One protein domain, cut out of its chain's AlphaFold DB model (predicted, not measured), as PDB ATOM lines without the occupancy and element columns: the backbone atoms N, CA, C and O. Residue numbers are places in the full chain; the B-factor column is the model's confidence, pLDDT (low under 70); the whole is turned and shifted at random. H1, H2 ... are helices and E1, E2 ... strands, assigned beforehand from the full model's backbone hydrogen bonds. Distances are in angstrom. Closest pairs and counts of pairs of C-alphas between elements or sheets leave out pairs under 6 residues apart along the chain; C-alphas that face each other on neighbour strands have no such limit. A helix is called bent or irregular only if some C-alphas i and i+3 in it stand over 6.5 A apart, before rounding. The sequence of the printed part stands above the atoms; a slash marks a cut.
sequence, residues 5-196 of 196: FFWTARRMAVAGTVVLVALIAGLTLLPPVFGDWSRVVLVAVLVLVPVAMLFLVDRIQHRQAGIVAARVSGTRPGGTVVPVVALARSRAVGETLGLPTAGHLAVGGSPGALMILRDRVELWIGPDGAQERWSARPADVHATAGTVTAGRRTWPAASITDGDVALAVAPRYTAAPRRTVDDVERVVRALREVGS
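What this domain is: This is residues 5 to 196 of the 196 residues of an uncharacterized protein of Promicromonospora citrea (UniProt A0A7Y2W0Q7). A long helical hairpin, H1 and H2, is joined to a head made of one seven-strand sheet, folded back on itself into two leaves, with helix H4 packed on it, mainly on E5, E6 and E7. The last part of H2 runs alongside the head, where its residues 61 to 73 graze the sheet, and residues 29 to 38, at the hairpin's turn, stick out. The printed part has 192 residues, in the order H1 H2 E1 H3 E2 E3 E4 E5 E6 E7 H4; the sheet order is E4 E3 E2 E1 E7 E6 E5, antiparallel throughout. The class is mixed, helices and strands; the whole is loose, with a radius of gyration of the C-alphas of 20.7 A, and elongated, spanning 70 by 36 by 30 A.

Where its parts are: H1, residues 5 to 29, begins at C-alpha 5 (34.594, 49.269, -38.857) and is 35.5 A long. H2, residues 36 to 75, is 58.6 A long and ends at C-alpha 75 (16.423, 46.765, -18.690). E1 is residues 80 to 88, H3 91 to 96, E2 110 to 116, E3 121 to 125, E4 131 to 136, E5 142 to 150, E6 153 to 161 and E7 166 to 171. E1 bends by 61 degrees at residue 83, E5 by 75 at 145 and E6 by 70 at 156. H4, residues 177 to 195, is 27.4 A long and ends at C-alpha 195 (0.224, 56.391, -30.996).

How they stand to each other: H1 and H2, a helical hairpin, touch through residues 13 to 24 and 43 to 54 alone, closest at the C-alphas of Thr 17 and Pro 50, 6.0 A, with a shallow tilt of 10 degrees, opposite ways. H2 only grazes the sheet with residues 61 to 73; the C-alphas of Ala 65 and Pro 111 of E2 are the closest of those two elements, 4.8 A. The strongly twisted sheet is a folded sheet, bent back so that E4 E3 E2 face E7 E6 E5, with E1 as the hinge. E2 E3 E4 and E5 E6 E7 are meanders, each strand the antiparallel neighbour of the one before. Between the neighbour strands E1 and E2, N 82 and O 114 are within hydrogen-bond range at 2.8 A; between the neighbour strands E1 and E7, N 85 and O 170 are within hydrogen-bond range at 2.8 A. H4 is on the sheet, its C-alpha of Val 188 5.4 A from that of Ala 143 in E5, their closest pair. H3 is not on the sheet. In H1, H3 and H4 every O i to N i+4 pair is within hydrogen-bond range; in H2, 35 of 36.

The domain as a whole: The C-alphas farthest apart, of Val 33 and Ser 196, are 71.3 A apart. The printed part has no cut. The link from H3 to E2, residues 97 to 109, is long. Mean pLDDT of the printed part is 72.6; 63 residues are under 70, among them 87 to 109 and 171 to 180.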
ATOM      1  N   PHE A   5      34.104  50.627 -38.638       52.84
ATOM      2  CA  PHE A   5      34.594  49.269 -38.857       52.84
ATOM      3  C   PHE A   5      33.720  48.457 -39.818       52.84
ATOM      4  O   PHE A   5      34.248  47.834 -40.726       52.84
ATOM      5  N   PHE A   6      32.392  48.497 -39.691       54.31
ATOM      6  CA  PHE A   6      31.510  47.640 -40.497       54.31
ATOM      7  C   PHE A   6      31.408  48.071 -41.956       54.31
ATOM      8  O   PHE A   6      31.337  47.233 -42.857       54.31
ATOM      9  N   TRP A   7      31.430  49.378 -42.203       53.00
ATOM     10  CA  TRP A   7      31.376  49.909 -43.557       53.00
ATOM     11  C   TRP A   7      32.711  49.710 -44.279       53.00
ATOM     12  O   TRP A   7      32.733  49.279 -45.434       53.00
ATOM     13  N   THR A   8      33.822  49.907 -43.566       60.06
ATOM     14  CA  THR A   8      35.165  49.578 -44.051       60.06
ATOM     15  C   THR A   8      35.326  48.073 -44.254       60.06
ATOM     16  O   THR A   8      35.801  47.671 -45.307       60.06
ATOM     17  N   ALA A   9      34.843  47.229 -43.338       59.25
ATOM     18  CA  ALA A   9      34.903  45.771 -43.452       59.25
ATOM     19  C   ALA A   9      34.098  45.254 -44.649       59.25
ATOM     20  O   ALA A   9      34.581  44.401 -45.385       59.25
ATOM     21  N   ARG A  10      32.907  45.806 -44.916       62.47
ATOM     22  CA  ARG A  10      32.132  45.449 -46.114       62.47
ATOM     23  C   ARG A  10      32.809  45.935 -47.395       62.47
ATOM     24  O   ARG A  10      32.795  45.214 -48.387       62.47
ATOM     25  N   ARG A  11      33.400  47.135 -47.401       67.38
ATOM     26  CA  ARG A  11      34.176  47.636 -48.549       67.38
ATOM     27  C   ARG A  11      35.428  46.805 -48.798       67.38
ATOM     28  O   ARG A  11      35.684  46.479 -49.947       67.38
ATOM     29  N   MET A  12      36.149  46.427 -47.748       71.12
ATOM     30  CA  MET A  12      37.298  45.526 -47.817       71.12
ATOM     31  C   MET A  12      36.880  44.133 -48.283       71.12
ATOM     32  O   MET A  12      37.560  43.568 -49.126       71.12
ATOM     33  N   ALA A  13      35.739  43.615 -47.823       68.06
ATOM     34  CA  ALA A  13      35.208  42.338 -48.290       68.06
ATOM     35  C   ALA A  13      34.861  42.393 -49.783       68.06
ATOM     36  O   ALA A  13      35.291  41.527 -50.531       68.06
ATOM     37  N   VAL A  14      34.150  43.433 -50.238       69.38
ATOM     38  CA  VAL A  14      33.783  43.604 -51.656       69.38
ATOM     39  C   VAL A  14      35.013  43.844 -52.532       69.38
ATOM     40  O   VAL A  14      35.153  43.190 -53.559       69.38
ATOM     41  N   ALA A  15      35.916  44.744 -52.137       71.69
ATOM     42  CA  ALA A  15      37.167  44.987 -52.855       71.69
ATOM     43  C   ALA A  15      38.022  43.715 -52.902       71.69
ATOM     44  O   ALA A  15      38.530  43.360 -53.960       71.69
ATOM     45  N   GLY A  16      38.091  42.985 -51.787       72.38
ATOM     46  CA  GLY A  16      38.712  41.670 -51.698       72.38
ATOM     47  C   GLY A  16      38.086  40.681 -52.672       72.38
ATOM     48  O   GLY A  16      38.816  40.058 -53.426       72.38
ATOM     49  N   THR A  17      36.753  40.591 -52.745       71.12
ATOM     50  CA  THR A  17      36.056  39.730 -53.719       71.12
ATOM     51  C   THR A  17      36.390  40.112 -55.161       71.12
ATOM     52  O   THR A  17      36.647  39.230 -55.968       71.12
ATOM     53  N   VAL A  18      36.424  41.405 -55.499       75.94
ATOM     54  CA  VAL A  18      36.754  41.866 -56.862       75.94
ATOM     55  C   VAL A  18      38.196  41.517 -57.231       75.94
ATOM     56  O   VAL A  18      38.432  40.964 -58.302       75.94
ATOM     57  N   VAL A  19      39.151  41.787 -56.336       77.31
ATOM     58  CA  VAL A  19      40.564  41.418 -56.521       77.31
ATOM     59  C   VAL A  19      40.712  39.905 -56.661       77.31
ATOM     60  O   VAL A  19      41.463  39.432 -57.507       77.31
ATOM     61  N   LEU A  20      39.951  39.143 -55.879       70.69
ATOM     62  CA  LEU A  20      39.951  37.690 -55.912       70.69
ATOM     63  C   LEU A  20      39.407  37.157 -57.242       70.69
ATOM     64  O   LEU A  20      40.055  36.325 -57.860       70.69
ATOM     65  N   VAL A  21      38.284  37.685 -57.739       76.50
ATOM     66  CA  VAL A  21      37.738  37.334 -59.063       76.50
ATOM     67  C   VAL A  21      38.732  37.673 -60.176       76.50
ATOM     68  O   VAL A  21      38.936  36.856 -61.071       76.50
ATOM     69  N   ALA A  22      39.397  38.831 -60.102       75.75
ATOM     70  CA  ALA A  22      40.443  39.205 -61.055       75.75
ATOM     71  C   ALA A  22      41.644  38.242 -61.006       75.75
ATOM     72  O   ALA A  22      42.174  37.872 -62.051       75.75
ATOM     73  N   LEU A  23      42.030  37.779 -59.811       71.44
ATOM     74  CA  LEU A  23      43.052  36.748 -59.614       71.44
ATOM     75  C   LEU A  23      42.632  35.393 -60.194       71.44
ATOM     76  O   LEU A  23      43.443  34.789 -60.887       71.44
ATOM     77  N   ILE A  24      41.386  34.936 -59.979       71.06
ATOM     78  CA  ILE A  24      40.865  33.705 -60.612       71.06
ATOM     79  C   ILE A  24      40.958  33.836 -62.129       71.06
ATOM     80  O   ILE A  24      41.501  32.950 -62.783       71.06
ATOM     81  N   ALA A  25      40.452  34.943 -62.681       71.88
ATOM     82  CA  ALA A  25      40.450  35.180 -64.118       71.88
ATOM     83  C   ALA A  25      41.880  35.176 -64.687       71.88
ATOM     84  O   ALA A  25      42.149  34.494 -65.675       71.88
ATOM     85  N   GLY A  26      42.825  35.844 -64.016       73.12
ATOM     86  CA  GLY A  26      44.242  35.822 -64.383       73.12
ATOM     87  C   GLY A  26      44.862  34.422 -64.315       73.12
ATOM     88  O   GLY A  26      45.554  34.010 -65.241       73.12
ATOM     89  N   LEU A  27      44.559  33.650 -63.267       68.31
ATOM     90  CA  LEU A  27      45.022  32.267 -63.106       68.31
ATOM     91  C   LEU A  27      44.433  31.308 -64.148       68.31
ATOM     92  O   LEU A  27      45.122  30.377 -64.560       68.31
ATOM     93  N   THR A  28      43.200  31.530 -64.613       68.44
ATOM     94  CA  THR A  28      42.603  30.725 -65.694       68.44
ATOM     95  C   THR A  28      43.223  30.996 -67.065       68.44
ATOM     96  O   THR A  28      43.157  30.129 -67.932       68.44
ATOM     97  N   LEU A  29      43.855  32.161 -67.253       69.75
ATOM     98  CA  LEU A  29      44.565  32.525 -68.484       69.75
ATOM     99  C   LEU A  29      46.004  31.987 -68.535       69.75
ATOM    100  O   LEU A  29      46.616  31.989 -69.602       69.75
ATOM    101  N   LEU A  30      46.554  31.519 -67.409       68.31
ATOM    102  CA  LEU A  30      47.879  30.906 -67.379       68.31
ATOM    103  C   LEU A  30      47.829  29.475 -67.949       68.31
ATOM    104  O   LEU A  30      46.864  28.740 -67.693       68.31
ATOM    105  N   PRO A  31      48.870  29.042 -68.688       66.75
ATOM    106  CA  PRO A  31      48.966  27.668 -69.174       66.75
ATOM    107  C   PRO A  31      48.830  26.669 -68.010       66.75
ATOM    108  O   PRO A  31      49.129  27.019 -66.866       66.75
ATOM    109  N   PRO A  32      48.328  25.444 -68.250       65.06
ATOM    110  CA  PRO A  32      48.083  24.455 -67.200       65.06
ATOM    111  C   PRO A  32      49.391  23.992 -66.564       65.06
ATOM    112  O   PRO A  32      49.979  22.996 -66.963       65.06
ATOM    113  N   VAL A  33      49.846  24.732 -65.554       65.19
ATOM    114  CA  VAL A  33      50.955  24.325 -64.681       65.19
ATOM    115  C   VAL A  33      50.465  23.333 -63.616       65.19
ATOM    116  O   VAL A  33      51.246  22.567 -63.065       65.19
ATOM    117  N   PHE A  34      49.155  23.319 -63.347       61.56
ATOM    118  CA  PHE A  34      48.500  22.423 -62.399       61.56
ATOM    119  C   PHE A  34      47.488  21.518 -63.113       61.56
ATOM    120  O   PHE A  34      46.851  21.952 -64.074       61.56
ATOM    121  N   GLY A  35      47.310  20.287 -62.620       71.75
ATOM    122  CA  GLY A  35      46.287  19.365 -63.122       71.75
ATOM    123  C   GLY A  35      44.861  19.894 -62.913       71.75
ATOM    124  O   GLY A  35      44.620  20.745 -62.052       71.75
ATOM    125  N   ASP A  36      43.903  19.374 -63.685       78.19
ATOM    126  CA  ASP A  36      42.518  19.879 -63.726       78.19
ATOM    127  C   ASP A  36      41.852  19.941 -62.342       78.19
ATOM    128  O   ASP A  36      41.186  20.921 -62.005       78.19
ATOM    129  N   TRP A  37      42.120  18.959 -61.477       75.81
ATOM    130  CA  TRP A  37      41.618  18.935 -60.100       75.81
ATOM    131  C   TRP A  37      42.117  20.098 -59.240       75.81
ATOM    132  O   TRP A  37      41.353  20.671 -58.466       75.81
ATOM    133  N   SER A  38      43.381  20.491 -59.388       76.19
ATOM    134  CA  SER A  38      43.972  21.597 -58.631       76.19
ATOM    135  C   SER A  38      43.329  22.935 -59.007       76.19
ATOM    136  O   SER A  38      43.089  23.770 -58.136       76.19
ATOM    137  N   ARG A  39      43.000  23.125 -60.292       74.38
ATOM    138  CA  ARG A  39      42.273  24.307 -60.781       74.38
ATOM    139  C   ARG A  39      40.852  24.358 -60.231       74.38
ATOM    140  O   ARG A  39      40.430  25.414 -59.766       74.38
ATOM    141  N   VAL A  40      40.142  23.229 -60.220       79.94
ATOM    142  CA  VAL A  40      38.790  23.139 -59.643       79.94
ATOM    143  C   VAL A  40      38.806  23.489 -58.154       79.94
ATOM    144  O   VAL A  40      38.007  24.316 -57.715       79.94
ATOM    145  N   VAL A  41      39.744  22.926 -57.383       79.94
ATOM    146  CA  VAL A  41      39.891  23.230 -55.948       79.94
ATOM    147  C   VAL A  41      40.218  24.709 -55.728       79.94
ATOM    148  O   VAL A  41      39.619  25.343 -54.860       79.94
ATOM    149  N   LEU A  42      41.111  25.287 -56.534       76.88
ATOM    150  CA  LEU A  42      41.478  26.699 -56.438       76.88
ATOM    151  C   LEU A  42      40.274  27.619 -56.695       76.88
ATOM    152  O   LEU A  42      39.987  28.493 -55.880       76.88
ATOM    153  N   VAL A  43      39.533  27.395 -57.785       78.06
ATOM    154  CA  VAL A  43      38.319  28.167 -58.104       78.06
ATOM    155  C   VAL A  43      37.280  28.022 -56.992       78.06
ATOM    156  O   VAL A  43      36.715  29.022 -56.549       78.06
ATOM    157  N   ALA A  44      37.064  26.802 -56.490       79.94
ATOM    158  CA  ALA A  44      36.133  26.550 -55.398       79.94
ATOM    159  C   ALA A  44      36.511  27.342 -54.137       79.94
ATOM    160  O   ALA A  44      35.653  28.017 -53.574       79.94
ATOM    161  N   VAL A  45      37.784  27.331 -53.728       79.38
ATOM    162  CA  VAL A  45      38.269  28.090 -52.561       79.38
ATOM    163  C   VAL A  45      38.118  29.599 -52.772       79.38
ATOM    164  O   VAL A  45      37.611  30.279 -51.876       79.38
ATOM    165  N   LEU A  46      38.483  30.133 -53.947       73.94
ATOM    166  CA  LEU A  46      38.338  31.568 -54.220       73.94
ATOM    167  C   LEU A  46      36.867  32.022 -54.262       73.94
ATOM    168  O   LEU A  46      36.597  33.185 -53.985       73.94
ATOM    169  N   VAL A  47      35.900  31.153 -54.555       77.31
ATOM    170  CA  VAL A  47      34.471  31.518 -54.496       77.31
ATOM    171  C   VAL A  47      33.883  31.303 -53.099       77.31
ATOM    172  O   VAL A  47      33.166  32.166 -52.587       77.31
ATOM    173  N   LEU A  48      34.195  30.178 -52.450       80.75
ATOM    174  CA  LEU A  48      33.633  29.820 -51.145       80.75
ATOM    175  C   LEU A  48      34.076  30.768 -50.033       80.75
ATOM    176  O   LEU A  48      33.250  31.138 -49.201       80.75
ATOM    177  N   VAL A  49      35.344  31.188 -50.011       79.81
ATOM    178  CA  VAL A  49      35.878  32.032 -48.928       79.81
ATOM    179  C   VAL A  49      35.173  33.399 -48.846       79.81
ATOM    180  O   VAL A  49      34.696  33.740 -47.761       79.81
ATOM    181  N   PRO A  50      35.012  34.180 -49.934       72.25
ATOM    182  CA  PRO A  50      34.252  35.432 -49.895       72.25
ATOM    183  C   PRO A  50      32.794  35.236 -49.519       72.25
ATOM    184  O   PRO A  50      32.259  36.015 -48.731       72.25
ATOM    185  N   VAL A  51      32.146  34.205 -50.070       77.62
ATOM    186  CA  VAL A  51      30.745  33.910 -49.766       77.62
ATOM    187  C   VAL A  51      30.602  33.622 -48.273       77.62
ATOM    188  O   VAL A  51      29.795  34.267 -47.603       77.62
ATOM    189  N   ALA A  52      31.446  32.752 -47.717       78.19
ATOM    190  CA  ALA A  52      31.477  32.459 -46.287       78.19
ATOM    191  C   ALA A  52      31.753  33.716 -45.444       78.19
ATOM    192  O   ALA A  52      31.094  33.928 -44.426       78.19
ATOM    193  N   MET A  53      32.668  34.586 -45.878       74.31
ATOM    194  CA  MET A  53      32.977  35.841 -45.189       74.31
ATOM    195  C   MET A  53      31.783  36.809 -45.184       74.31
ATOM    196  O   MET A  53      31.490  37.406 -44.148       74.31
ATOM    197  N   LEU A  54      31.051  36.933 -46.295       72.75
ATOM    198  CA  LEU A  54      29.825  37.737 -46.370       72.75
ATOM    199  C   LEU A  54      28.742  37.195 -45.430       72.75
ATOM    200  O   LEU A  54      28.150  37.970 -44.678       72.75
ATOM    201  N   PHE A  55      28.536  35.875 -45.420       77.94
ATOM    202  CA  PHE A  55      27.622  35.214 -44.484       77.94
ATOM    203  C   PHE A  55      28.032  35.432 -43.022       77.94
ATOM    204  O   PHE A  55      27.177  35.651 -42.165       77.94
ATOM    205  N   LEU A  56      29.332  35.398 -42.721       76.94
ATOM    206  CA  LEU A  56      29.836  35.617 -41.369       76.94
ATOM    207  C   LEU A  56      29.583  37.055 -40.903       76.94
ATOM    208  O   LEU A  56      29.110  37.256 -39.785       76.94
ATOM    209  N   VAL A  57      29.849  38.049 -41.756       70.94
ATOM    210  CA  VAL A  57      29.582  39.465 -41.454       70.94
ATOM    211  C   VAL A  57      28.090  39.697 -41.211       70.94
ATOM    212  O   VAL A  57      27.735  40.323 -40.211       70.94
ATOM    213  N   ASP A  58      27.225  39.153 -42.069       71.06
ATOM    214  CA  ASP A  58      25.766  39.239 -41.926       71.06
ATOM    215  C   ASP A  58      25.300  38.628 -40.593       71.06
ATOM    216  O   ASP A  58      24.607  39.265 -39.793       71.06
ATOM    217  N   ARG A  59      25.804  37.430 -40.271       79.00
ATOM    218  CA  ARG A  59      25.508  36.733 -39.014       79.00
ATOM    219  C   ARG A  59      25.988  37.502 -37.783       79.00
ATOM    220  O   ARG A  59      25.280  37.525 -36.774       79.00
ATOM    221  N   ILE A  60      27.170  38.117 -37.834       77.94
ATOM    222  CA  ILE A  60      27.699  38.935 -36.732       77.94
ATOM    223  C   ILE A  60      26.809  40.160 -36.512       77.94
ATOM    224  O   ILE A  60      26.441  40.439 -35.372       77.94
ATOM    225  N   GLN A  61      26.411  40.855 -37.579       69.81
ATOM    226  CA  GLN A  61      25.535  42.027 -37.480       69.81
ATOM    227  C   GLN A  61      24.162  41.665 -36.905       69.81
ATOM    228  O   GLN A  61      23.668  42.345 -36.003       69.81
ATOM    229  N   HIS A  62      23.582  40.552 -37.357       73.75
ATOM    230  CA  HIS A  62      22.352  40.003 -36.792       73.75
ATOM    231  C   HIS A  62      22.482  39.689 -35.301       73.75
ATOM    232  O   HIS A  62      21.619  40.070 -34.507       73.75
ATOM    233  N   ARG A  63      23.575  39.031 -34.898       80.94
ATOM    234  CA  ARG A  63      23.824  38.729 -33.484       80.94
ATOM    235  C   ARG A  63      23.977  39.993 -32.648       80.94
ATOM    236  O   ARG A  63      23.426  40.040 -31.558       80.94
ATOM    237  N   GLN A  64      24.663  41.016 -33.146       78.75
ATOM    238  CA  GLN A  64      24.855  42.264 -32.406       78.75
ATOM    239  C   GLN A  64      23.544  43.016 -32.174       78.75
ATOM    240  O   GLN A  64      23.277  43.415 -31.045       78.75
ATOM    241  N   ALA A  65      22.692  43.145 -33.197       78.12
ATOM    242  CA  ALA A  65      21.363  43.734 -33.017       78.12
ATOM    243  C   ALA A  65      20.512  42.911 -32.031       78.12
ATOM    244  O   ALA A  65      19.816  43.477 -31.192       78.12
ATOM    245  N   GLY A  66      20.621  41.577 -32.079       83.00
ATOM    246  CA  GLY A  66      19.980  40.680 -31.116       83.00
ATOM    247  C   GLY A  66      20.478  40.862 -29.679       83.00
ATOM    248  O   GLY A  66      19.667  40.876 -28.760       83.00
ATOM    249  N   ILE A  67      21.783  41.056 -29.474       84.06
ATOM    250  CA  ILE A  67      22.376  41.309 -28.151       84.06
ATOM    251  C   ILE A  67      21.872  42.638 -27.580       84.06
ATOM    252  O   ILE A  67      21.483  42.690 -26.414       84.06
ATOM    253  N   VAL A  68      21.836  43.701 -28.394       83.12
ATOM    254  CA  VAL A  68      21.290  44.998 -27.964       83.12
ATOM    255  C   VAL A  68      19.811  44.855 -27.617       83.12
ATOM    256  O   VAL A  68      19.403  45.292 -26.545       83.12
ATOM    257  N   ALA A  69      19.029  44.183 -28.466       85.12
ATOM    258  CA  ALA A  69      17.611  43.954 -28.220       85.12
ATOM    259  C   ALA A  69      17.359  43.161 -26.926       85.12
ATOM    260  O   ALA A  69      16.561  43.592 -26.099       85.12
ATOM    261  N   ALA A  70      18.085  42.061 -26.709       86.81
ATOM    262  CA  ALA A  70      17.977  41.244 -25.500       86.81
ATOM    263  C   ALA A  70      18.326  42.040 -24.231       86.81
ATOM    264  O   ALA A  70      17.680  41.906 -23.190       86.81
ATOM    265  N   ARG A  71      19.333  42.912 -24.318       85.19
ATOM    266  CA  ARG A  71      19.723  43.773 -23.202       85.19
ATOM    267  C   ARG A  71      18.656  44.820 -22.900       85.19
ATOM    268  O   ARG A  71      18.267  44.963 -21.747       85.19
ATOM    269  N   VAL A  72      18.146  45.493 -23.932       86.56
ATOM    270  CA  VAL A  72      17.077  46.495 -23.811       86.56
ATOM    271  C   VAL A  72      15.803  45.871 -23.234       86.56
ATOM    272  O   VAL A  72      15.215  46.453 -22.324       86.56
ATOM    273  N   SER A  73      15.434  44.652 -23.651       87.31
ATOM    274  CA  SER A  73      14.307  43.927 -23.044       87.31
ATOM    275  C   SER A  73      14.525  43.607 -21.565       87.31
ATOM    276  O   SER A  73      13.571  43.626 -20.796       87.31
ATOM    277  N   GLY A  74      15.769  43.333 -21.153       85.88
ATOM    278  CA  GLY A  74      16.099  43.073 -19.750       85.88
ATOM    279  C   GLY A  74      16.062  44.330 -18.878       85.88
ATOM    280  O   GLY A  74      15.687  44.255 -17.714       85.88
ATOM    281  N   THR A  75      16.430  45.491 -19.428       85.38
ATOM    282  CA  THR A  75      16.423  46.765 -18.690       85.38
ATOM    283  C   THR A  75      15.024  47.367 -18.568       85.38
ATOM    284  O   THR A  75      14.734  48.020 -17.570       85.38
ATOM    285  N   ARG A  76      14.155  47.166 -19.566       82.06
ATOM    286  CA  ARG A  76      12.798  47.730 -19.589       82.06
ATOM    287  C   ARG A  76      11.750  46.659 -19.907       82.06
ATOM    288  O   ARG A  76      11.356  46.512 -21.065       82.06
ATOM    289  N   PRO A  77      11.296  45.896 -18.899       82.50
ATOM    290  CA  PRO A  77      10.282  44.872 -19.106       82.50
ATOM    291  C   PRO A  77       8.936  45.500 -19.505       82.50
ATOM    292  O   PRO A  77       8.535  46.526 -18.963       82.50
ATOM    293  N   GLY A  78       8.233  44.872 -20.453       83.00
ATOM    294  CA  GLY A  78       6.877  45.265 -20.873       83.00
ATOM    295  C   GLY A  78       6.780  46.044 -22.190       83.00
ATOM    296  O   GLY A  78       5.672  46.259 -22.677       83.00
ATOM    297  N   GLY A  79       7.907  46.432 -22.791       84.69
ATOM    298  CA  GLY A  79       7.942  47.030 -24.127       84.69
ATOM    299  C   GLY A  79       8.222  46.010 -25.235       84.69
ATOM    300  O   GLY A  79       8.864  44.980 -25.015       84.69
ATOM    301  N   THR A  80       7.759  46.311 -26.447       89.00
ATOM    302  CA  THR A  80       8.092  45.531 -27.644       89.00
ATOM    303  C   THR A  80       9.440  45.997 -28.174       89.00
ATOM    304  O   THR A  80       9.582  47.136 -28.619       89.00
ATOM    305  N   VAL A  81      10.437  45.112 -28.148       87.75
ATOM    306  CA  VAL A  81      11.774  45.401 -28.674       87.75
ATOM    307  C   VAL A  81      11.904  44.881 -30.097       87.75
ATOM    308  O   VAL A  81      11.809  43.679 -30.345       87.75
ATOM    309  N   VAL A  82      12.221  45.776 -31.025       87.69
ATOM    310  CA  VAL A  82      12.560  45.426 -32.400       87.69
ATOM    311  C   VAL A  82      14.059  45.631 -32.625       87.69
ATOM    312  O   VAL A  82      14.555  46.748 -32.487       87.69
ATOM    313  N   PRO A  83      14.819  44.585 -33.001       85.00
ATOM    314  CA  PRO A  83      16.212  44.749 -33.393       85.00
ATOM    315  C   PRO A  83      16.290  45.523 -34.712       85.00
ATOM    316  O   PRO A  83      15.769  45.091 -35.745       85.00
ATOM    317  N   VAL A  84      16.983  46.654 -34.686       82.25
ATOM    318  CA  VAL A  84      17.109  47.550 -35.836       82.25
ATOM    319  C   VAL A  84      18.567  47.869 -36.113       82.25
ATOM    320  O   VAL A  84      19.456  47.698 -35.281       82.25
ATOM    321  N   VAL A  85      18.819  48.355 -37.313       77.50
ATOM    322  CA  VAL A  85      20.059  49.019 -37.667       77.50
ATOM    323  C   VAL A  85      19.718  50.475 -37.912       77.50
ATOM    324  O   VAL A  85      18.928  50.801 -38.799       77.50
ATOM    325  N   ALA A  86      20.305  51.355 -37.107       73.50
ATOM    326  CA  ALA A  86      20.183  52.785 -37.315       73.50
ATOM    327  C   ALA A  86      20.967  53.141 -38.585       73.50
ATOM    328  O   ALA A  86      22.195  53.001 -38.638       73.50
ATOM    329  N   LEU A  87      20.248  53.532 -39.637       65.00
ATOM    330  CA  LEU A  87      20.821  53.874 -40.939       65.00
ATOM    331  C   LEU A  87      21.162  55.359 -41.039       65.00
ATOM    332  O   LEU A  87      22.062  55.724 -41.790       65.00
ATOM    333  N   ALA A  88      20.487  56.209 -40.270       57.47
ATOM    334  CA  ALA A  88      20.792  57.625 -40.215       57.47
ATOM    335  C   ALA A  88      20.203  58.271 -38.955       57.47
ATOM    336  O   ALA A  88      18.991  58.278 -38.762       57.47
ATOM    337  N   ARG A  89      21.074  58.898 -38.158       53.78
ATOM    338  CA  ARG A  89      20.836  60.238 -37.600       53.78
ATOM    339  C   ARG A  89      21.650  61.158 -38.506       53.78
ATOM    340  O   ARG A  89      22.823  61.408 -38.234       53.78
ATOM    341  N   SER A  90      21.183  61.424 -39.727       43.34
ATOM    342  CA  SER A  90      22.108  62.020 -40.696       43.34
ATOM    343  C   SER A  90      22.285  63.504 -40.400       43.34
ATOM    344  O   SER A  90      21.327  64.266 -40.355       43.34
ATOM    345  N   ARG A  91      23.548  63.903 -40.257       42.06
ATOM    346  CA  ARG A  91      23.996  65.292 -40.369       42.06
ATOM    347  C   ARG A  91      23.439  65.963 -41.632       42.06
ATOM    348  O   ARG A  91      23.123  67.133 -41.576       42.06
ATOM    349  N   ALA A  92      23.239  65.200 -42.713       39.72
ATOM    350  CA  ALA A  92      22.644  65.664 -43.967       39.72
ATOM    351  C   ALA A  92      21.144  66.009 -43.854       39.72
ATOM    352  O   ALA A  92      20.720  66.996 -44.439       39.72
ATOM    353  N   VAL A  93      20.357  65.241 -43.086       45.47
ATOM    354  CA  VAL A  93      18.946  65.539 -42.758       45.47
ATOM    355  C   VAL A  93      18.866  66.668 -41.727       45.47
ATOM    356  O   VAL A  93      18.030  67.548 -41.862       45.47
ATOM    357  N   GLY A  94      19.789  66.717 -40.761       48.00
ATOM    358  CA  GLY A  94      19.933  67.865 -39.858       48.00
ATOM    359  C   GLY A  94      20.304  69.163 -40.588       48.00
ATOM    360  O   GLY A  94      19.728  70.200 -40.298       48.00
ATOM    361  N   GLU A  95      21.196  69.113 -41.582       45.91
ATOM    362  CA  GLU A  95      21.580  70.259 -42.424       45.91
ATOM    363  C   GLU A  95      20.463  70.681 -43.391       45.91
ATOM    364  O   GLU A  95      20.283  71.875 -43.606       45.91
ATOM    365  N   THR A  96      19.670  69.744 -43.930       44.66
ATOM    366  CA  THR A  96      18.485  70.092 -44.748       44.66
ATOM    367  C   THR A  96      17.297  70.594 -43.922       44.66
ATOM    368  O   THR A  96      16.443  71.277 -44.478       44.66
ATOM    369  N   LEU A  97      17.252  70.310 -42.614       40.88
ATOM    370  CA  LEU A  97      16.203  70.756 -41.683       40.88
ATOM    371  C   LEU A  97      16.654  71.875 -40.715       40.88
ATOM    372  O   LEU A  97      15.875  72.281 -39.861       40.88
ATOM    373  N   GLY A  98      17.887  72.390 -40.828       37.94
ATOM    374  CA  GLY A  98      18.391  73.513 -40.015       37.94
ATOM    375  C   GLY A  98      18.743  73.196 -38.550       37.94
ATOM    376  O   GLY A  98      18.824  74.108 -37.730       37.94
ATOM    377  N   LEU A  99      18.960  71.927 -38.198       39.25
ATOM    378  CA  LEU A  99      19.180  71.479 -36.817       39.25
ATOM    379  C   LEU A  99      20.674  71.476 -36.411       39.25
ATOM    380  O   LEU A  99      21.539  71.169 -37.239       39.25
ATOM    381  N   PRO A 100      21.019  71.746 -35.132       37.47
ATOM    382  CA  PRO A 100      22.408  71.781 -34.661       37.47
ATOM    383  C   PRO A 100      23.107  70.413 -34.768       37.47
ATOM    384  O   PRO A 100      22.673  69.416 -34.196       37.47
ATOM    385  N   THR A 101      24.239  70.362 -35.476       45.31
ATOM    386  CA  THR A 101      24.930  69.121 -35.892       45.31
ATOM    387  C   THR A 101      26.175  68.752 -35.071       45.31
ATOM    388  O   THR A 101      26.874  67.785 -35.393       45.31
ATOM    389  N   ALA A 102      26.483  69.478 -33.993       32.12
ATOM    390  CA  ALA A 102      27.689  69.240 -33.197       32.12
ATOM    391  C   ALA A 102      27.657  67.863 -32.492       32.12
ATOM    392  O   ALA A 102      26.700  67.514 -31.803       32.12
ATOM    393  N   GLY A 103      28.711  67.059 -32.679       36.19
ATOM    394  CA  GLY A 103      28.953  65.800 -31.949       36.19
ATOM    395  C   GLY A 103      28.299  64.524 -32.505       36.19
ATOM    396  O   GLY A 103      28.601  63.432 -32.023       36.19
ATOM    397  N   HIS A 104      27.455  64.614 -33.535       42.06
ATOM    398  CA  HIS A 104      26.662  63.480 -34.020       42.06
ATOM    399  C   HIS A 104      27.207  62.943 -35.351       42.06
ATOM    400  O   HIS A 104      27.030  63.530 -36.417       42.06
ATOM    401  N   LEU A 105      27.917  61.812 -35.294       38.44
ATOM    402  CA  LEU A 105      28.486  61.176 -36.483       38.44
ATOM    403  C   LEU A 105      27.376  60.548 -37.343       38.44
ATOM    404  O   LEU A 105      26.640  59.675 -36.886       38.44
ATOM    405  N   ALA A 106      27.310  60.967 -38.609       40.09
ATOM    406  CA  ALA A 106      26.397  60.503 -39.657       40.09
ATOM    407  C   ALA A 106      26.693  59.059 -40.120       40.09
ATOM    408  O   ALA A 106      26.944  58.807 -41.298       40.09
ATOM    409  N   VAL A 107      26.736  58.103 -39.191       45.16
ATOM    410  CA  VAL A 107      27.194  56.738 -39.468       45.16
ATOM    411  C   VAL A 107      26.008  55.787 -39.459       45.16
ATOM    412  O   VAL A 107      25.580  55.287 -38.418       45.16
ATOM    413  N   GLY A 108      25.481  55.542 -40.657       54.41
ATOM    414  CA  GLY A 108      24.534  54.465 -40.902       54.41
ATOM    415  C   GLY A 108      25.162  53.090 -40.713       54.41
ATOM    416  O   GLY A 108      26.349  52.894 -40.973       54.41
ATOM    417  N   GLY A 109      24.360  52.124 -40.270       62.69
ATOM    418  CA  GLY A 109      24.800  50.744 -40.069       62.69
ATOM    419  C   GLY A 109      25.095  50.380 -38.613       62.69
ATOM    420  O   GLY A 109      25.651  49.312 -38.368       62.69
ATOM    421  N   SER A 110      24.750  51.240 -37.649       73.62
ATOM    422  CA  SER A 110      24.967  50.935 -36.231       73.62
ATOM    423  C   SER A 110      23.874  49.981 -35.730       73.62
ATOM    424  O   SER A 110      22.694  50.337 -35.813       73.62
ATOM    425  N   PRO A 111      24.219  48.781 -35.223       77.50
ATOM    426  CA  PRO A 111      23.234  47.883 -34.635       77.50
ATOM    427  C   PRO A 111      22.616  48.534 -33.396       77.50
ATOM    428  O   PRO A 111      23.302  49.175 -32.593       77.50
ATOM    429  N   GLY A 112      21.309  48.372 -33.262       83.50
ATOM    430  CA  GLY A 112      20.517  48.975 -32.210       83.50
ATOM    431  C   GLY A 112      19.231  48.204 -31.945       83.50
ATOM    432  O   GLY A 112      18.986  47.124 -32.488       83.50
ATOM    433  N   ALA A 113      18.398  48.786 -31.101       88.19
ATOM    434  CA  ALA A 113      17.063  48.297 -30.824       88.19
ATOM    435  C   ALA A 113      16.097  49.478 -30.734       88.19
ATOM    436  O   ALA A 113      16.408  50.492 -30.110       88.19
ATOM    437  N   LEU A 114      14.944  49.333 -31.374       88.06
ATOM    438  CA  LEU A 114      13.809  50.219 -31.195       88.06
ATOM    439  C   LEU A 114      12.910  49.581 -30.140       88.06
ATOM    440  O   LEU A 114      12.460  48.452 -30.315       88.06
ATOM    441  N   MET A 115      12.686  50.280 -29.040       90.00
ATOM    442  CA  MET A 115      11.791  49.856 -27.976       90.00
ATOM    443  C   MET A 115      10.497  50.652 -28.079       90.00
ATOM    444  O   MET A 115      10.529  51.878 -28.093       90.00
ATOM    445  N   ILE A 116       9.369  49.956 -28.139       90.38
ATOM    446  CA  ILE A 116       8.040  50.561 -28.186       90.38
ATOM    447  C   ILE A 116       7.342  50.215 -26.872       90.38
ATOM    448  O   ILE A 116       6.978  49.059 -26.639       90.38
ATOM    449  N   LEU A 117       7.205  51.205 -25.993       90.88
ATOM    450  CA  LEU A 117       6.412  51.127 -24.769       90.88
ATOM    451  C   LEU A 117       5.094  51.879 -24.963       90.88
ATOM    452  O   LEU A 117       4.949  52.668 -25.890       90.88
ATOM    453  N   ARG A 118       4.143  51.671 -24.047       88.50
ATOM    454  CA  ARG A 118       2.855  52.384 -24.067       88.50
ATOM    455  C   ARG A 118       2.998  53.899 -23.924       88.50
ATOM    456  O   ARG A 118       2.166  54.633 -24.428       88.50
ATOM    457  N   ASP A 119       4.016  54.357 -23.205       89.88
ATOM    458  CA  ASP A 119       4.209  55.762 -22.838       89.88
ATOM    459  C   ASP A 119       5.346  56.448 -23.609       89.88
ATOM    460  O   ASP A 119       5.449  57.676 -23.578       89.88
ATOM    461  N   ARG A 120       6.202  55.680 -24.299       90.75
ATOM    462  CA  ARG A 120       7.363  56.194 -25.040       90.75
ATOM    463  C   ARG A 120       7.879  55.220 -26.099       90.75
ATOM    464  O   ARG A 120       7.781  54.003 -25.956       90.75
ATOM    465  N   VAL A 121       8.514  55.766 -27.123       89.44
ATOM    466  CA  VAL A 121       9.284  55.044 -28.137       89.44
ATOM    467  C   VAL A 121      10.741  55.434 -27.977       89.44
ATOM    468  O   VAL A 121      11.049  56.618 -27.913       89.44
ATOM    469  N   GLU A 122      11.644  54.458 -27.937       90.06
ATOM    470  CA  GLU A 122      13.062  54.698 -27.670       90.06
ATOM    471  C   GLU A 122      13.960  54.023 -28.692       90.06
ATOM    472  O   GLU A 122      13.758  52.865 -29.059       90.06
ATOM    473  N   LEU A 123      15.020  54.717 -29.093       87.38
ATOM    474  CA  LEU A 123      16.066  54.166 -29.940       87.38
ATOM    475  C   LEU A 123      17.352  53.990 -29.134       87.38
ATOM    476  O   LEU A 123      17.968  54.952 -28.669       87.38
ATOM    477  N   TRP A 124      17.795  52.744 -29.042       86.50
ATOM    478  CA  TRP A 124      18.998  52.335 -28.334       86.50
ATOM    479  C   TRP A 124      20.078  51.930 -29.339       86.50
ATOM    480  O   TRP A 124      19.828  51.115 -30.226       86.50
ATOM    481  N   ILE A 125      21.288  52.486 -29.218       81.06
ATOM    482  CA  ILE A 125      22.406  52.202 -30.139       81.06
ATOM    483  C   ILE A 125      23.698  52.008 -29.345       81.06
ATOM    484  O   ILE A 125      24.057  52.858 -28.526       81.06
ATOM    485  N   GLY A 126      24.450  50.949 -29.654       71.19
ATOM    486  CA  GLY A 126      25.833  50.794 -29.194       71.19
ATOM    487  C   GLY A 126      26.243  49.347 -28.885       71.19
ATOM    488  O   GLY A 126      25.394  48.548 -28.499       71.19
ATOM    489  N   PRO A 127      27.540  49.006 -29.032       60.34
ATOM    490  CA  PRO A 127      28.052  47.657 -28.777       60.34
ATOM    491  C   PRO A 127      28.289  47.340 -27.287       60.34
ATOM    492  O   PRO A 127      28.085  46.201 -26.881       60.34
ATOM    493  N   ASP A 128      28.681  48.326 -26.468       56.41
ATOM    494  CA  ASP A 128      29.230  48.079 -25.114       56.41
ATOM    495  C   ASP A 128      28.253  48.410 -23.967       56.41
ATOM    496  O   ASP A 128      28.425  48.019 -22.815       56.41
ATOM    497  N   GLY A 129      27.154  49.066 -24.299       52.81
ATOM    498  CA  GLY A 129      26.083  49.443 -23.398       52.81
ATOM    499  C   GLY A 129      25.038  50.059 -24.291       52.81
ATOM    500  O   GLY A 129      25.331  51.046 -24.966       52.81
ATOM    501  N   ALA A 130      23.871  49.427 -24.386       60.94
ATOM    502  CA  ALA A 130      22.744  50.050 -25.048       60.94
ATOM    503  C   ALA A 130      22.561  51.391 -24.326       60.94
ATOM    504  O   ALA A 130      22.244  51.408 -23.142       60.94
ATOM    505  N   GLN A 131      22.884  52.496 -24.990       68.06
ATOM    506  CA  GLN A 131      22.594  53.826 -24.483       68.06
ATOM    507  C   GLN A 131      21.374  54.303 -25.243       68.06
ATOM    508  O   GLN A 131      21.334  54.210 -26.476       68.06
ATOM    509  N   GLU A 132      20.393  54.788 -24.497       70.25
ATOM    510  CA  GLU A 132      19.265  55.510 -25.052       70.25
ATOM    511  C   GLU A 132      19.817  56.718 -25.817       70.25
ATOM    512  O   GLU A 132      20.566  57.535 -25.277       70.25
ATOM    513  N   ARG A 133      19.544  56.778 -27.121       76.69
ATOM    514  CA  ARG A 133      19.997  57.876 -27.990       76.69
ATOM    515  C   ARG A 133      18.886  58.857 -28.303       76.69
ATOM    516  O   ARG A 133      19.173  59.993 -28.686       76.69
ATOM    517  N   TRP A 134      17.649  58.397 -28.198       84.25
ATOM    518  CA  TRP A 134      16.451  59.153 -28.494       84.25
ATOM    519  C   TRP A 134      15.257  58.480 -27.826       84.25
ATOM    520  O   TRP A 134      15.201  57.248 -27.779       84.25
ATOM    521  N   SER A 135      14.329  59.296 -27.345       86.75
ATOM    522  CA  SER A 135      13.067  58.875 -26.761       86.75
ATOM    523  C   SER A 135      12.028  59.956 -27.024       86.75
ATOM    524  O   SER A 135      12.337  61.139 -26.899       86.75
ATOM    525  N   ALA A 136      10.828  59.545 -27.414       87.75
ATOM    526  CA  ALA A 136       9.697  60.427 -27.677       87.75
ATOM    527  C   ALA A 136       8.399  59.759 -27.221       87.75
ATOM    528  O   ALA A 136       8.340  58.534 -27.083       87.75
ATOM    529  N   ARG A 137       7.340  60.537 -26.981       90.06
ATOM    530  CA  ARG A 137       6.025  59.962 -26.668       90.06
ATOM    531  C   ARG A 137       5.395  59.396 -27.942       90.06
ATOM    532  O   ARG A 137       5.557  60.002 -28.994       90.06
ATOM    533  N   PRO A 138       4.634  58.291 -27.882       87.25
ATOM    534  CA  PRO A 138       4.087  57.663 -29.082       87.25
ATOM    535  C   PRO A 138       3.161  58.586 -29.880       87.25
ATOM    536  O   PRO A 138       3.204  58.558 -31.103       87.25
ATOM    537  N   ALA A 139       2.388  59.436 -29.195       87.56
ATOM    538  CA  ALA A 139       1.494  60.413 -29.822       87.56
ATOM    539  C   ALA A 139       2.236  61.453 -30.682       87.56
ATOM    540  O   ALA A 139       1.685  61.945 -31.663       87.56
ATOM    541  N   ASP A 140       3.493  61.743 -30.340       87.62
ATOM    542  CA  ASP A 140       4.322  62.714 -31.054       87.62
ATOM    543  C   ASP A 140       5.090  62.050 -32.210       87.62
ATOM    544  O   ASP A 140       5.681  62.729 -33.042       87.62
ATOM    545  N   VAL A 141       5.088  60.712 -32.293       87.75
ATOM    546  CA  VAL A 141       5.886  59.959 -33.262       87.75
ATOM    547  C   VAL A 141       5.097  59.681 -34.536       87.75
ATOM    548  O   VAL A 141       4.023  59.080 -34.547       87.75
ATOM    549  N   HIS A 142       5.692  60.035 -35.668       85.88
ATOM    550  CA  HIS A 142       5.204  59.709 -36.998       85.88
ATOM    551  C   HIS A 142       6.155  58.746 -37.692       85.88
ATOM    552  O   HIS A 142       7.347  59.010 -37.843       85.88
ATOM    553  N   ALA A 143       5.604  57.615 -38.131       87.12
ATOM    554  CA  ALA A 143       6.347  56.563 -38.805       87.12
ATOM    555  C   ALA A 143       5.797  56.291 -40.211       87.12
ATOM    556  O   ALA A 143       4.592  56.083 -40.414       87.12
ATOM    557  N   THR A 144       6.700  56.238 -41.186       85.94
ATOM    558  CA  THR A 144       6.394  55.901 -42.578       85.94
ATOM    559  C   THR A 144       7.378  54.869 -43.111       85.94
ATOM    560  O   THR A 144       8.573  54.893 -42.812       85.94
ATOM    561  N   ALA A 145       6.867  53.924 -43.899       86.50
ATOM    562  CA  ALA A 145       7.712  53.023 -44.665       86.50
ATOM    563  C   ALA A 145       8.242  53.783 -45.883       86.50
ATOM    564  O   ALA A 145       7.494  54.490 -46.559       86.50
ATOM    565  N   GLY A 146       9.528  53.643 -46.166       82.44
ATOM    566  CA  GLY A 146      10.156  54.301 -47.297       82.44
ATOM    567  C   GLY A 146      11.475  53.647 -47.656       82.44
ATOM    568  O   GLY A 146      11.741  52.484 -47.337       82.44
ATOM    569  N   THR A 147      12.322  54.412 -48.335       76.94
ATOM    570  CA  THR A 147      13.683  53.983 -48.627       76.94
ATOM    571  C   THR A 147      14.681  55.043 -48.202       76.94
ATOM    572  O   THR A 147      14.418  56.240 -48.289       76.94
ATOM    573  N   VAL A 148      15.843  54.599 -47.736       70.31
ATOM    574  CA  VAL A 148      16.985  55.466 -47.452       70.31
ATOM    575  C   VAL A 148      18.046  55.190 -48.491       70.31
ATOM    576  O   VAL A 148      18.434  54.039 -48.694       70.31
ATOM    577  N   THR A 149      18.549  56.253 -49.107       66.69
ATOM    578  CA  THR A 149      19.710  56.179 -49.991       66.69
ATOM    579  C   THR A 149      20.931  56.711 -49.251       66.69
ATOM    580  O   THR A 149      20.949  57.862 -48.827       66.69
ATOM    581  N   ALA A 150      21.958  55.877 -49.085       56.19
ATOM    582  CA  ALA A 150      23.250  56.293 -48.537       56.19
ATOM    583  C   ALA A 150      24.371  55.898 -49.506       56.19
ATOM    584  O   ALA A 150      24.652  54.716 -49.746       56.19
ATOM    585  N   GLY A 151      25.016  56.907 -50.095       62.22
ATOM    586  CA  GLY A 151      25.928  56.717 -51.220       62.22
ATOM    587  C   GLY A 151      25.175  56.233 -52.463       62.22
ATOM    588  O   GLY A 151      24.203  56.847 -52.875       62.22
ATOM    589  N   ARG A 152      25.618  55.119 -53.062       59.62
ATOM    590  CA  ARG A 152      25.012  54.525 -54.276       59.62
ATOM    591  C   ARG A 152      24.015  53.397 -53.993       59.62
ATOM    592  O   ARG A 152      23.702  52.617 -54.886       59.62
ATOM    593  N   ARG A 153      23.604  53.221 -52.739       58.72
ATOM    594  CA  ARG A 153      22.713  52.129 -52.341       58.72
ATOM    595  C   ARG A 153      21.460  52.681 -51.695       58.72
ATOM    596  O   ARG A 153      21.541  53.602 -50.887       58.72
ATOM    597  N   THR A 154      20.347  52.050 -52.038       69.50
ATOM    598  CA  THR A 154      19.012  52.336 -51.527       69.50
ATOM    599  C   THR A 154      18.518  51.110 -50.771       69.50
ATOM    600  O   THR A 154      18.671  49.984 -51.250       69.50
ATOM    601  N   TRP A 155      17.967  51.320 -49.578       73.19
ATOM    602  CA  TRP A 155      17.454  50.258 -48.714       73.19
ATOM    603  C   TRP A 155      16.040  50.580 -48.238       73.19
ATOM    604  O   TRP A 155      15.777  51.747 -47.949       73.19
ATOM    605  N   PRO A 156      15.162  49.574 -48.084       78.50
ATOM    606  CA  PRO A 156      13.919  49.737 -47.341       78.50
ATOM    607  C   PRO A 156      14.210  50.145 -45.893       78.50
ATOM    608  O   PRO A 156      15.091  49.567 -45.250       78.50
ATOM    609  N   ALA A 157      13.487  51.139 -45.387       80.56
ATOM    610  CA  ALA A 157      13.640  51.639 -44.026       80.56
ATOM    611  C   ALA A 157      12.324  52.230 -43.507       80.56
ATOM    612  O   ALA A 157      11.504  52.719 -44.283       80.56
ATOM    613  N   ALA A 158      12.150  52.226 -42.188       84.00
ATOM    614  CA  ALA A 158      11.156  53.051 -41.523       84.00
ATOM    615  C   ALA A 158      11.774  54.429 -41.249       84.00
ATOM    616  O   ALA A 158      12.811  54.529 -40.584       84.00
ATOM    617  N   SER A 159      11.141  55.478 -41.769       83.50
ATOM    618  CA  SER A 159      11.393  56.855 -41.358       83.50
ATOM    619  C   SER A 159      10.532  57.142 -40.137       83.50
ATOM    620  O   SER A 159       9.327  56.909 -40.171       83.50
ATOM    621  N   ILE A 160      11.150  57.609 -39.060       85.25
ATOM    622  CA  ILE A 160      10.509  57.906 -37.779       85.25
ATOM    623  C   ILE A 160      10.859  59.348 -37.426       85.25
ATOM    624  O   ILE A 160      12.031  59.712 -37.468       85.25
ATOM    625  N   THR A 161       9.876  60.171 -37.083       83.31
ATOM    626  CA  THR A 161      10.113  61.549 -36.645       83.31
ATOM    627  C   THR A 161       9.180  61.947 -35.513       83.31
ATOM    628  O   THR A 161       8.056  61.466 -35.475       83.31
ATOM    629  N   ASP A 162       9.652  62.798 -34.608       81.56
ATOM    630  CA  ASP A 162       8.861  63.456 -33.555       81.56
ATOM    631  C   ASP A 162       8.612  64.951 -33.839       81.56
ATOM    632  O   ASP A 162       8.237  65.704 -32.948       81.56
ATOM    633  N   GLY A 163       8.861  65.403 -35.075       77.19
ATOM    634  CA  GLY A 163       8.802  66.816 -35.469       77.19
ATOM    635  C   GLY A 163      10.129  67.564 -35.298       77.19
ATOM    636  O   GLY A 163      10.458  68.392 -36.145       77.19
ATOM    637  N   ASP A 164      10.931  67.203 -34.293       73.19
ATOM    638  CA  ASP A 164      12.235  67.826 -34.017       73.19
ATOM    639  C   ASP A 164      13.407  67.003 -34.563       73.19
ATOM    640  O   ASP A 164      14.420  67.532 -35.018       73.19
ATOM    641  N   VAL A 165      13.294  65.679 -34.519       73.00
ATOM    642  CA  VAL A 165      14.319  64.724 -34.921       73.00
ATOM    643  C   VAL A 165      13.729  63.782 -35.958       73.00
ATOM    644  O   VAL A 165      12.665  63.198 -35.780       73.00
ATOM    645  N   ALA A 166      14.462  63.581 -37.051       75.19
ATOM    646  CA  ALA A 166      14.164  62.555 -38.041       75.19
ATOM    647  C   ALA A 166      15.205  61.430 -37.968       75.19
ATOM    648  O   ALA A 166      16.421  61.650 -37.996       75.19
ATOM    649  N   LEU A 167      14.707  60.204 -37.872       77.88
ATOM    650  CA  LEU A 167      15.464  58.971 -37.747       77.88
ATOM    651  C   LEU A 167      15.100  58.047 -38.894       77.88
ATOM    652  O   LEU A 167      13.938  57.930 -39.271       77.88
ATOM    653  N   ALA A 168      16.089  57.321 -39.401       80.19
ATOM    654  CA  ALA A 168      15.819  56.220 -40.306       80.19
ATOM    655  C   ALA A 168      16.405  54.919 -39.770       80.19
ATOM    656  O   ALA A 168      17.612  54.808 -39.508       80.19
ATOM    657  N   VAL A 169      15.535  53.924 -39.622       78.31
ATOM    658  CA  VAL A 169      15.877  52.604 -39.098       78.31
ATOM    659  C   VAL A 169      15.499  51.534 -40.110       78.31
ATOM    660  O   VAL A 169      14.405  51.542 -40.665       78.31
ATOM    661  N   ALA A 170      16.402  50.589 -40.352       78.19
ATOM    662  CA  ALA A 170      16.053  49.357 -41.045       78.19
ATOM    663  C   ALA A 170      15.948  48.235 -40.007       78.19
ATOM    664  O   ALA A 170      16.924  47.982 -39.294       78.19
ATOM    665  N   PRO A 171      14.803  47.553 -39.886       68.19
ATOM    666  CA  PRO A 171      14.728  46.339 -39.095       68.19
ATOM    667  C   PRO A 171      15.645  45.300 -39.730       68.19
ATOM    668  O   PRO A 171      15.590  45.102 -40.938       68.19
ATOM    669  N   ARG A 172      16.515  44.709 -38.899       64.94
ATOM    670  CA  ARG A 172      17.494  43.653 -39.229       64.94
ATOM    671  C   ARG A 172      18.163  43.794 -40.608       64.94
ATOM    672  O   ARG A 172      17.582  43.489 -41.640       64.94
ATOM    673  N   TYR A 173      19.454  44.121 -40.632       58.91
ATOM    674  CA  TYR A 173      20.240  44.086 -41.872       58.91
ATOM    675  C   TYR A 173      20.178  42.695 -42.521       58.91
ATOM    676  O   TYR A 173      20.821  41.785 -42.022       58.91
ATOM    677  N   THR A 174      19.395  42.513 -43.586       54.59
ATOM    678  CA  THR A 174      19.293  41.245 -44.315       54.59
ATOM    679  C   THR A 174      19.621  41.462 -45.785       54.59
ATOM    680  O   THR A 174      19.262  42.477 -46.382       54.59
ATOM    681  N   ALA A 175      20.306  40.492 -46.388       53.62
ATOM    682  CA  ALA A 175      20.569  40.482 -47.823       53.62
ATOM    683  C   ALA A 175      19.305  40.233 -48.676       53.62
ATOM    684  O   ALA A 175      19.383  40.358 -49.895       53.62
ATOM    685  N   ALA A 176      18.162  39.884 -48.065       62.31
ATOM    686  CA  ALA A 176      16.900  39.576 -48.741       62.31
ATOM    687  C   ALA A 176      15.908  40.763 -48.682       62.31
ATOM    688  O   ALA A 176      15.204  40.910 -47.680       62.31
ATOM    689  N   PRO A 177      15.763  41.570 -49.754       59.19
ATOM    690  CA  PRO A 177      15.040  42.846 -49.702       59.19
ATOM    691  C   PRO A 177      13.556  42.722 -49.336       59.19
ATOM    692  O   PRO A 177      13.032  43.573 -48.628       59.19
ATOM    693  N   ARG A 178      12.879  41.654 -49.788       63.56
ATOM    694  CA  ARG A 178      11.443  41.440 -49.521       63.56
ATOM    695  C   ARG A 178      11.148  41.289 -48.027       63.56
ATOM    696  O   ARG A 178      10.244  41.933 -47.521       63.56
ATOM    697  N   ARG A 179      11.979  40.526 -47.310       67.94
ATOM    698  CA  ARG A 179      11.837  40.343 -45.856       67.94
ATOM    699  C   ARG A 179      12.062  41.649 -45.096       67.94
ATOM    700  O   ARG A 179      11.393  41.896 -44.104       67.94
ATOM    701  N   THR A 180      12.974  42.497 -45.583       69.50
ATOM    702  CA  THR A 180      13.198  43.828 -45.004       69.50
ATOM    703  C   THR A 180      11.960  44.711 -45.121       69.50
ATOM    704  O   THR A 180      11.642  45.403 -44.164       69.50
ATOM    705  N   VAL A 181      11.260  44.692 -46.261       73.81
ATOM    706  CA  VAL A 181      10.036  45.491 -46.460       73.81
ATOM    707  C   VAL A 181       8.942  45.059 -45.482       73.81
ATOM    708  O   VAL A 181       8.423  45.905 -44.759       73.81
ATOM    709  N   ASP A 182       8.673  43.755 -45.375       79.88
ATOM    710  CA  ASP A 182       7.660  43.224 -44.448       79.88
ATOM    711  C   ASP A 182       7.974  43.588 -42.985       79.88
ATOM    712  O   ASP A 182       7.091  43.947 -42.201       79.88
ATOM    713  N   ASP A 183       9.252  43.518 -42.600       78.50
ATOM    714  CA  ASP A 183       9.689  43.890 -41.257       78.50
ATOM    715  C   ASP A 183       9.571  45.410 -41.018       78.50
ATOM    716  O   ASP A 183       9.203  45.824 -39.917       78.50
ATOM    717  N   VAL A 184       9.838  46.251 -42.031       79.88
ATOM    718  CA  VAL A 184       9.638  47.716 -41.967       79.88
ATOM    719  C   VAL A 184       8.165  48.039 -41.754       79.88
ATOM    720  O   VAL A 184       7.832  48.818 -40.861       79.88
ATOM    721  N   GLU A 185       7.278  47.422 -42.531       85.06
ATOM    722  CA  GLU A 185       5.836  47.622 -42.394       85.06
ATOM    723  C   GLU A 185       5.332  47.197 -41.015       85.06
ATOM    724  O   GLU A 185       4.510  47.896 -40.419       85.06
ATOM    725  N   ARG A 186       5.864  46.097 -40.462       82.00
ATOM    726  CA  ARG A 186       5.531  45.647 -39.103       82.00
ATOM    727  C   ARG A 186       5.930  46.678 -38.045       82.00
ATOM    728  O   ARG A 186       5.146  46.931 -37.135       82.00
ATOM    729  N   VAL A 187       7.111  47.288 -38.166       79.62
ATOM    730  CA  VAL A 187       7.563  48.356 -37.251       79.62
ATOM    731  C   VAL A 187       6.659  49.577 -37.342       79.62
ATOM    732  O   VAL A 187       6.209  50.086 -36.320       79.62
ATOM    733  N   VAL A 188       6.369  50.035 -38.560       84.88
ATOM    734  CA  VAL A 188       5.513  51.206 -38.784       84.88
ATOM    735  C   VAL A 188       4.109  50.964 -38.231       84.88
ATOM    736  O   VAL A 188       3.548  51.849 -37.590       84.88
ATOM    737  N   ARG A 189       3.555  49.763 -38.428       86.94
ATOM    738  CA  ARG A 189       2.257  49.375 -37.868       86.94
ATOM    739  C   ARG A 189       2.270  49.397 -36.340       86.94
ATOM    740  O   ARG A 189       1.409  50.043 -35.757       86.94
ATOM    741  N   ALA A 190       3.271  48.778 -35.716       84.56
ATOM    742  CA  ALA A 190       3.396  48.748 -34.261       84.56
ATOM    743  C   ALA A 190       3.497  50.155 -33.649       84.56
ATOM    744  O   ALA A 190       2.942  50.408 -32.588       84.56
ATOM    745  N   LEU A 191       4.173  51.092 -34.323       84.19
ATOM    746  CA  LEU A 191       4.244  52.484 -33.871       84.19
ATOM    747  C   LEU A 191       2.894  53.202 -33.979       84.19
ATOM    748  O   LEU A 191       2.533  53.953 -33.079       84.19
ATOM    749  N   ARG A 192       2.130  52.952 -35.049       85.94
ATOM    750  CA  ARG A 192       0.799  53.551 -35.236       85.94
ATOM    751  C   ARG A 192      -0.218  53.048 -34.219       85.94
ATOM    752  O   ARG A 192      -0.983  53.852 -33.715       85.94
ATOM    753  N   GLU A 193      -0.196  51.755 -33.906       85.69
ATOM    754  CA  GLU A 193      -1.102  51.140 -32.923       85.69
ATOM    755  C   GLU A 193      -0.893  51.672 -31.497       85.69
ATOM    756  O   GLU A 193      -1.803  51.600 -30.680       85.69
ATOM    757  N   VAL A 194       0.300  52.185 -31.183       82.12
ATOM    758  CA  VAL A 194       0.625  52.724 -29.852       82.12
ATOM    759  C   VAL A 194       0.429  54.244 -29.777       82.12
ATOM    760  O   VAL A 194       0.261  54.780 -28.686       82.12
ATOM    761  N   GLY A 195       0.458  54.944 -30.914       71.00
ATOM    762  CA  GLY A 195       0.224  56.391 -30.996       71.00
ATOM    763  C   GLY A 195      -1.246  56.807 -31.151       71.00
ATOM    764  O   GLY A 195      -1.535  57.991 -31.001       71.00
ATOM    765  N   SER A 196      -2.147  55.866 -31.466       64.56
ATOM    766  CA  SER A 196      -3.608  56.060 -31.534       64.56
ATOM    767  C   SER A 196      -4.286  55.850 -30.187       64.56
ATOM    768  O   SER A 196      -5.175  56.657 -29.848       64.56
TER     769      SER A 196